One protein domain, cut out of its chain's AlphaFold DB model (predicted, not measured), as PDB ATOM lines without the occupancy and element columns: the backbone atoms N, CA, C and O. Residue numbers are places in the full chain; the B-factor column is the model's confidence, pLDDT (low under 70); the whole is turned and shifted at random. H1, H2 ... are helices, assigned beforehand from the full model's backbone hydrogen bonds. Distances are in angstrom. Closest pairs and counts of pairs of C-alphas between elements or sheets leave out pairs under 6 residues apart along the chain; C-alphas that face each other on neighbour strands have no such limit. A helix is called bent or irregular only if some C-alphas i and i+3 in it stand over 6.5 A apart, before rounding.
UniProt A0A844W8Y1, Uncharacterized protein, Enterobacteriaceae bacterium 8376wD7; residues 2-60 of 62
ATOM      1  N   GLY A   2     177.269 154.722 146.126       90.19
ATOM      2  CA  GLY A   2     177.052 153.348 145.631       90.19
ATOM      3  C   GLY A   2     177.783 152.229 146.394       90.19
ATOM      4  O   GLY A   2     177.218 151.155 146.572       90.19
ATOM      5  N   LEU A   3     178.998 152.475 146.900       91.69
ATOM      6  CA  LEU A   3     179.731 151.496 147.723       91.69
ATOM      7  C   LEU A   3     179.053 151.238 149.075       91.69
ATOM      8  O   LEU A   3     178.991 150.098 149.518       91.69
ATOM      9  N   LEU A   4     178.499 152.285 149.692       93.69
ATOM     10  CA  LEU A   4     177.813 152.183 150.977       93.69
ATOM     11  C   LEU A   4     176.535 151.344 150.847       93.69
ATOM     12  O   LEU A   4     176.312 150.445 151.645       93.69
ATOM     13  N   ILE A   5     175.752 151.561 149.784       94.00
ATOM     14  CA  ILE A   5     174.536 150.776 149.501       94.00
ATOM     15  C   ILE A   5     174.873 149.304 149.244       94.00
ATOM     16  O   ILE A   5     174.246 148.421 149.822       94.00
ATOM     17  N   LYS A   6     175.883 149.024 148.409       86.69
ATOM     18  CA  LYS A   6     176.324 147.647 148.130       86.69
ATOM     19  C   LYS A   6     176.820 146.942 149.395       86.69
ATOM     20  O   LYS A   6     176.471 145.788 149.621       86.69
ATOM     21  N   GLY A   7     177.583 147.648 150.232       93.69
ATOM     22  CA  GLY A   7     178.045 147.137 151.521       93.69
ATOM     23  C   GLY A   7     176.891 146.818 152.473       93.69
ATOM     24  O   GLY A   7     176.866 145.738 153.056       93.69
ATOM     25  N   LEU A   8     175.900 147.709 152.577       96.00
ATOM     26  CA  LEU A   8     174.707 147.491 153.403       96.00
ATOM     27  C   LEU A   8     173.853 146.320 152.899       96.00
ATOM     28  O   LEU A   8     173.388 145.526 153.710       96.00
ATOM     29  N   LEU A   9     173.686 146.174 151.581       90.69
ATOM     30  CA  LEU A   9     173.000 145.022 150.986       90.69
ATOM     31  C   LEU A   9     173.720 143.709 151.311       90.69
ATOM     32  O   LEU A   9     173.079 142.751 151.733       90.69
ATOM     33  N   GLY A  10     175.048 143.673 151.178       89.56
ATOM     34  CA  GLY A  10     175.847 142.506 151.560       89.56
ATOM     35  C   GLY A  10     175.712 142.172 153.048       89.56
ATOM     36  O   GLY A  10     175.453 141.023 153.401       89.56
ATOM     37  N   ALA A  11     175.809 143.176 153.922       94.69
ATOM     38  CA  ALA A  11     175.633 142.996 155.362       94.69
ATOM     39  C   ALA A  11     174.230 142.470 155.712       94.69
ATOM     40  O   ALA A  11     174.105 141.548 156.518       94.69
ATOM     41  N   LEU A  12     173.185 142.999 155.069       93.81
ATOM     42  CA  LEU A  12     171.809 142.531 155.237       93.81
ATOM     43  C   LEU A  12     171.668 141.051 154.857       93.81
ATOM     44  O   LEU A  12     171.094 140.277 155.622       93.81
ATOM     45  N   VAL A  13     172.226 140.646 153.712       92.19
ATOM     46  CA  VAL A  13     172.218 139.246 153.259       92.19
ATOM     47  C   VAL A  13     172.904 138.333 154.279       92.19
ATOM     48  O   VAL A  13     172.350 137.295 154.641       92.19
ATOM     49  N   VAL A  14     174.067 138.730 154.804       93.62
ATOM     50  CA  VAL A  14     174.802 137.948 155.815       93.62
ATOM     51  C   VAL A  14     173.999 137.802 157.111       93.62
ATOM     52  O   VAL A  14     173.926 136.706 157.670       93.62
ATOM     53  N   VAL A  15     173.351 138.875 157.575       94.50
ATOM     54  CA  VAL A  15     172.484 138.828 158.763       94.50
ATOM     55  C   VAL A  15     171.299 137.884 158.536       94.50
ATOM     56  O   VAL A  15     171.014 137.057 159.403       94.50
ATOM     57  N   LEU A  16     170.648 137.948 157.370       92.44
ATOM     58  CA  LEU A  16     169.535 137.056 157.021       92.44
ATOM     59  C   LEU A  16     169.958 135.583 157.028       92.44
ATOM     60  O   LEU A  16     169.262 134.759 157.621       92.44
ATOM     61  N   ILE A  17     171.112 135.256 156.441       93.50
ATOM     62  CA  ILE A  17     171.676 133.898 156.476       93.50
ATOM     63  C   ILE A  17     171.876 133.450 157.929       93.50
ATOM     64  O   ILE A  17     171.429 132.367 158.303       93.50
ATOM     65  N   GLY A  18     172.491 134.293 158.765       93.50
ATOM     66  CA  GLY A  18     172.753 133.980 160.172       93.50
ATOM     67  C   GLY A  18     171.485 133.762 161.004       93.50
ATOM     68  O   GLY A  18     171.461 132.880 161.864       93.50
ATOM     69  N   VAL A  19     170.421 134.528 160.743       94.62
ATOM     70  CA  VAL A  19     169.114 134.338 161.391       94.62
ATOM     71  C   VAL A  19     168.465 133.039 160.916       94.62
ATOM     72  O   VAL A  19     168.089 132.214 161.748       94.62
ATOM     73  N   LEU A  20     168.382 132.814 159.600       93.06
ATOM     74  CA  LEU A  20     167.751 131.624 159.017       93.06
ATOM     75  C   LEU A  20     168.465 130.330 159.427       93.06
ATOM     76  O   LEU A  20     167.795 129.343 159.736       93.06
ATOM     77  N   ALA A  21     169.798 130.350 159.506       93.06
ATOM     78  CA  ALA A  21     170.619 129.209 159.908       93.06
ATOM     79  C   ALA A  21     170.342 128.734 161.344       93.06
ATOM     80  O   ALA A  21     170.576 127.571 161.660       93.06
ATOM     81  N   LYS A  22     169.821 129.610 162.214       94.50
ATOM     82  CA  LYS A  22     169.443 129.264 163.596       94.50
ATOM     83  C   LYS A  22     168.013 128.728 163.719       94.50
ATOM     84  O   LYS A  22     167.600 128.343 164.810       94.50
ATOM     85  N   THR A  23     167.244 128.722 162.633       93.00
ATOM     86  CA  THR A  23     165.869 128.207 162.615       93.00
ATOM     87  C   THR A  23     165.821 126.762 162.119       93.00
ATOM     88  O   THR A  23     166.782 126.237 161.564       93.00
ATOM     89  N   LYS A  24     164.651 126.119 162.232       91.31
ATOM     90  CA  LYS A  24     164.395 124.813 161.595       91.31
ATOM     91  C   LYS A  24     164.463 124.866 160.060       91.31
ATOM     92  O   LYS A  24     164.593 123.827 159.427       91.31
ATOM     93  N   ASN A  25     164.434 126.065 159.476       87.19
ATOM     94  CA  ASN A  25     164.487 126.305 158.036       87.19
ATOM     95  C   ASN A  25     165.906 126.671 157.562       87.19
ATOM     96  O   ASN A  25     166.064 127.406 156.588       87.19
ATOM     97  N   TYR A  26     166.948 126.173 158.235       88.56
ATOM     98  CA  TYR A  26     168.352 126.453 157.910       88.56
ATOM     99  C   TYR A  26     168.723 126.135 156.450       88.56
ATOM    100  O   TYR A  26     169.608 126.777 155.893       88.56
ATOM    101  N   ALA A  27     168.013 125.209 155.794       88.00
ATOM    102  CA  ALA A  27     168.171 124.927 154.366       88.00
ATOM    103  C   ALA A  27     167.947 126.173 153.485       88.00
ATOM    104  O   ALA A  27     168.654 126.368 152.499       88.00
ATOM    105  N   ILE A  28     167.027 127.063 153.876       88.25
ATOM    106  CA  ILE A  28     166.763 128.321 153.165       88.25
ATOM    107  C   ILE A  28     167.981 129.250 153.243       88.25
ATOM    108  O   ILE A  28     168.284 129.935 152.272       88.25
ATOM    109  N   ALA A  29     168.736 129.227 154.349       89.44
ATOM    110  CA  ALA A  29     169.945 130.038 154.507       89.44
ATOM    111  C   ALA A  29     171.008 129.716 153.441       89.44
ATOM    112  O   ALA A  29     171.699 130.619 152.975       89.44
ATOM    113  N   GLY A  30     171.103 128.449 153.019       85.56
ATOM    114  CA  GLY A  30     171.992 128.021 151.935       85.56
ATOM    115  C   GLY A  30     171.536 128.479 150.545       85.56
ATOM    116  O   GLY A  30     172.371 128.678 149.670       85.56
ATOM    117  N   LEU A  31     170.234 128.700 150.344       86.81
ATOM    118  CA  LEU A  31     169.671 129.142 149.061       86.81
ATOM    119  C   LEU A  31     169.877 130.640 148.805       86.81
ATOM    120  O   LEU A  31     170.032 131.041 147.654       86.81
ATOM    121  N   VAL A  32     169.921 131.461 149.860       86.56
ATOM    122  CA  VAL A  32     170.095 132.923 149.758       86.56
ATOM    123  C   VAL A  32     171.330 133.328 148.929       86.56
ATOM    124  O   VAL A  32     171.168 134.102 147.987       86.56
ATOM    125  N   PRO A  33     172.555 132.826 149.200       84.31
ATOM    126  CA  PRO A  33     173.732 133.176 148.402       84.31
ATOM    127  C   PRO A  33     173.797 132.458 147.049       84.31
ATOM    128  O   PRO A  33     174.553 132.886 146.183       84.31
ATOM    129  N   LEU A  34     173.041 131.372 146.856       83.06
ATOM    130  CA  LEU A  34     173.005 130.632 145.590       83.06
ATOM    131  C   LEU A  34     172.095 131.291 144.551       83.06
ATOM    132  O   LEU A  34     172.232 131.008 143.363       83.06
ATOM    133  N   PHE A  35     171.197 132.178 144.983       80.69
ATOM    134  CA  PHE A  35     170.228 132.841 144.120       80.69
ATOM    135  C   PHE A  35     170.858 133.540 142.899       80.69
ATOM    136  O   PHE A  35     170.363 133.291 141.808       80.69
ATOM    137  N   PRO A  36     171.979 134.291 142.993       83.75
ATOM    138  CA  PRO A  36     172.619 134.899 141.819       83.75
ATOM    139  C   PRO A  36     173.164 133.870 140.819       83.75
ATOM    140  O   PRO A  36     173.103 134.074 139.610       83.75
ATOM    141  N   THR A  37     173.692 132.748 141.310       87.44
ATOM    142  CA  THR A  37     174.224 131.681 140.454       87.44
ATOM    143  C   THR A  37     173.089 130.903 139.789       87.44
ATOM    144  O   THR A  37     173.146 130.638 138.589       87.44
ATOM    145  N   PHE A  38     172.039 130.559 140.540       87.44
ATOM    146  CA  PHE A  38     170.870 129.865 139.999       87.44
ATOM    147  C   PHE A  38     170.062 130.733 139.036       87.44
ATOM    148  O   PHE A  38     169.634 130.221 138.007       87.44
ATOM    149  N   ALA A  39     169.919 132.025 139.325       90.50
ATOM    150  CA  ALA A  39     169.364 133.030 138.423       90.50
ATOM    151  C   ALA A  39     170.057 133.008 137.060       90.50
ATOM    152  O   ALA A  39     169.424 132.810 136.025       90.50
ATOM    153  N   LEU A  40     171.388 133.105 137.069       91.69
ATOM    154  CA  LEU A  40     172.187 133.147 135.850       91.69
ATOM    155  C   LEU A  40     172.064 131.855 135.028       91.69
ATOM    156  O   LEU A  40     171.907 131.911 133.808       91.69
ATOM    157  N   ILE A  41     172.076 130.694 135.690       92.69
ATOM    158  CA  ILE A  41     171.844 129.400 135.032       92.69
ATOM    159  C   ILE A  41     170.426 129.340 134.448       92.69
ATOM    160  O   ILE A  41     170.256 128.947 133.294       92.69
ATOM    161  N   ALA A  42     169.409 129.752 135.207       92.38
ATOM    162  CA  ALA A  42     168.022 129.741 134.756       92.38
ATOM    163  C   ALA A  42     167.815 130.659 133.546       92.38
ATOM    164  O   ALA A  42     167.193 130.246 132.571       92.38
ATOM    165  N   HIS A  43     168.377 131.868 133.556       94.69
ATOM    166  CA  HIS A  43     168.315 132.785 132.416       94.69
ATOM    167  C   HIS A  43     168.990 132.203 131.186       94.69
ATOM    168  O   HIS A  43     168.436 132.297 130.095       94.69
ATOM    169  N   TYR A  44     170.151 131.568 131.351       94.62
ATOM    170  CA  TYR A  44     170.835 130.912 130.243       94.62
ATOM    171  C   TYR A  44     169.977 129.796 129.628       94.62
ATOM    172  O   TYR A  44     169.816 129.737 128.406       94.62
ATOM    173  N   ILE A  45     169.377 128.946 130.465       95.50
ATOM    174  CA  ILE A  45     168.488 127.865 130.018       95.50
ATOM    175  C   ILE A  45     167.244 128.437 129.329       95.50
ATOM    176  O   ILE A  45     166.919 128.028 128.217       95.50
ATOM    177  N   VAL A  46     166.572 129.423 129.930       96.50
ATOM    178  CA  VAL A  46     165.368 130.046 129.356       96.50
ATOM    179  C   VAL A  46     165.680 130.720 128.020       96.50
ATOM    180  O   VAL A  46     164.937 130.534 127.058       96.50
ATOM    181  N   ALA A  47     166.793 131.447 127.923       95.69
ATOM    182  CA  ALA A  47     167.232 132.057 126.673       95.69
ATOM    183  C   ALA A  47     167.447 131.010 125.570       95.69
ATOM    184  O   ALA A  47     167.060 131.243 124.424       95.69
ATOM    185  N   SER A  48     168.041 129.869 125.930       96.25
ATOM    186  CA  SER A  48     168.427 128.809 124.994       96.25
ATOM    187  C   SER A  48     167.243 127.946 124.551       96.25
ATOM    188  O   SER A  48     167.154 127.585 123.382       96.25
ATOM    189  N   GLU A  49     166.319 127.625 125.459       97.25
ATOM    190  CA  GLU A  49     165.224 126.680 125.192       97.25
ATOM    191  C   GLU A  49     163.890 127.353 124.852       97.25
ATOM    192  O   GLU A  49     163.061 126.774 124.151       97.25
ATOM    193  N   ARG A  50     163.644 128.559 125.375       95.06
ATOM    194  CA  ARG A  50     162.341 129.250 125.296       95.06
ATOM    195  C   ARG A  50     162.417 130.570 124.523       95.06
ATOM    196  O   ARG A  50     161.383 131.170 124.240       95.06
ATOM    197  N   GLY A  51     163.625 131.011 124.174       94.38
ATOM    198  CA  GLY A  51     163.874 132.227 123.410       94.38
ATOM    199  C   GLY A  51     163.840 133.513 124.240       94.38
ATOM    200  O   GLY A  51     163.605 133.541 125.449       94.38
ATOM    201  N   ILE A  52     164.096 134.624 123.551       94.81
ATOM    202  CA  ILE A  52     164.349 135.936 124.165       94.81
ATOM    203  C   ILE A  52     163.091 136.535 124.815       94.81
ATOM    204  O   ILE A  52     163.195 137.252 125.809       94.81
ATOM    205  N   GLU A  53     161.902 136.250 124.283       95.56
ATOM    206  CA  GLU A  53     160.640 136.757 124.837       95.56
ATOM    207  C   GLU A  53     160.349 136.163 126.224       95.56
ATOM    208  O   GLU A  53     160.032 136.893 127.168       95.56
ATOM    209  N   ALA A  54     160.570 134.854 126.380       93.88
ATOM    210  CA  ALA A  54     160.477 134.184 127.671       93.88
ATOM    211  C   ALA A  54     161.534 134.715 128.649       93.88
ATOM    212  O   ALA A  54     161.198 135.049 129.786       93.88
ATOM    213  N   LEU A  55     162.781 134.891 128.190       95.31
ATOM    214  CA  LEU A  55     163.854 135.455 129.009       95.31
ATOM    215  C   LEU A  55     163.493 136.839 129.562       95.31
ATOM    216  O   LEU A  55     163.707 137.094 130.743       95.31
ATOM    217  N   ARG A  56     162.922 137.736 128.744       94.25
ATOM    218  CA  ARG A  56     162.512 139.080 129.203       94.25
ATOM    219  C   ARG A  56     161.511 139.029 130.350       94.25
ATOM    220  O   ARG A  56     161.531 139.903 131.209       94.25
ATOM    221  N   THR A  57     160.654 138.013 130.361       94.25
ATOM    222  CA  THR A  57     159.665 137.823 131.426       94.25
ATOM    223  C   THR A  57     160.304 137.237 132.684       94.25
ATOM    224  O   THR A  57     159.901 137.583 133.790       94.25
ATOM    225  N   THR A  58     161.317 136.377 132.549       91.50
ATOM    226  CA  THR A  58     161.953 135.704 133.693       91.50
ATOM    227  C   THR A  58     163.116 136.479 134.307       91.50
ATOM    228  O   THR A  58     163.382 136.300 135.487       91.50
ATOM    229  N   ILE A  59     163.789 137.357 133.555       91.44
ATOM    230  CA  ILE A  59     165.000 138.071 134.008       91.44
ATOM    231  C   ILE A  59     164.749 139.038 135.175       91.44
ATOM    232  O   ILE A  59     165.673 139.442 135.871       91.44
ATOM    233  N   VAL A  60     163.488 139.413 135.405       88.81
ATOM    234  CA  VAL A  60     163.086 140.232 136.560       88.81
ATOM    235  C   VAL A  60     163.061 139.431 137.866       88.81
ATOM    236  O   VAL A  60     163.078 140.020 138.946       88.81
TER     237      VAL A  60
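This is residues 2 to 60 of the 62 residues of an uncharacterized protein of Enterobacteriaceae bacterium 8376wD7 (UniProt A0A844W8Y1). A long helix, H2, meets a second helix, H1, near one end in an open V, and past a sharp kink near residue 51 the last part of H2 folds back. Residues 2 to 12 of H1 stick out as a free arm. The printed part has 59 residues, with two named helices in the order H1, H2 and no named strand; its class is all helix. It is only just loose, close to extended, with a radius of gyration of the C-alphas of 15.1 A, and flat, spanning 40 by 34 by 14 A.

H2, residues 26 to 58, measures 26.7 A from first to last C-alpha and ends at C-alpha 58 (161.953, 135.704, 133.693). It is irregular: C-alphas 49 and 52 are 9.4 A apart. H1, residues 2 to 21, measures 28.8 A and begins at C-alpha 2 (177.052, 153.348, 145.631).

H2 has a kink of 149 degrees near residue 51. Residues 26 to 33 of H2 touch residues 13 to 21 of H1; the closest C-alphas, of Ala 29 and Ile 17, are 4.7 A apart. The helices run opposite ways at a steep tilt of 60 degrees. In H1 every O i to N i+4 pair is within hydrogen-bond range; in H2, 20 of 29 are.

The farthest C-alphas, of Lys 22 and Gly 51, are 40.7 A apart. The printed part has no cut, and the link from H1 to H2 is tight. No printed residue is under pLDDT 70.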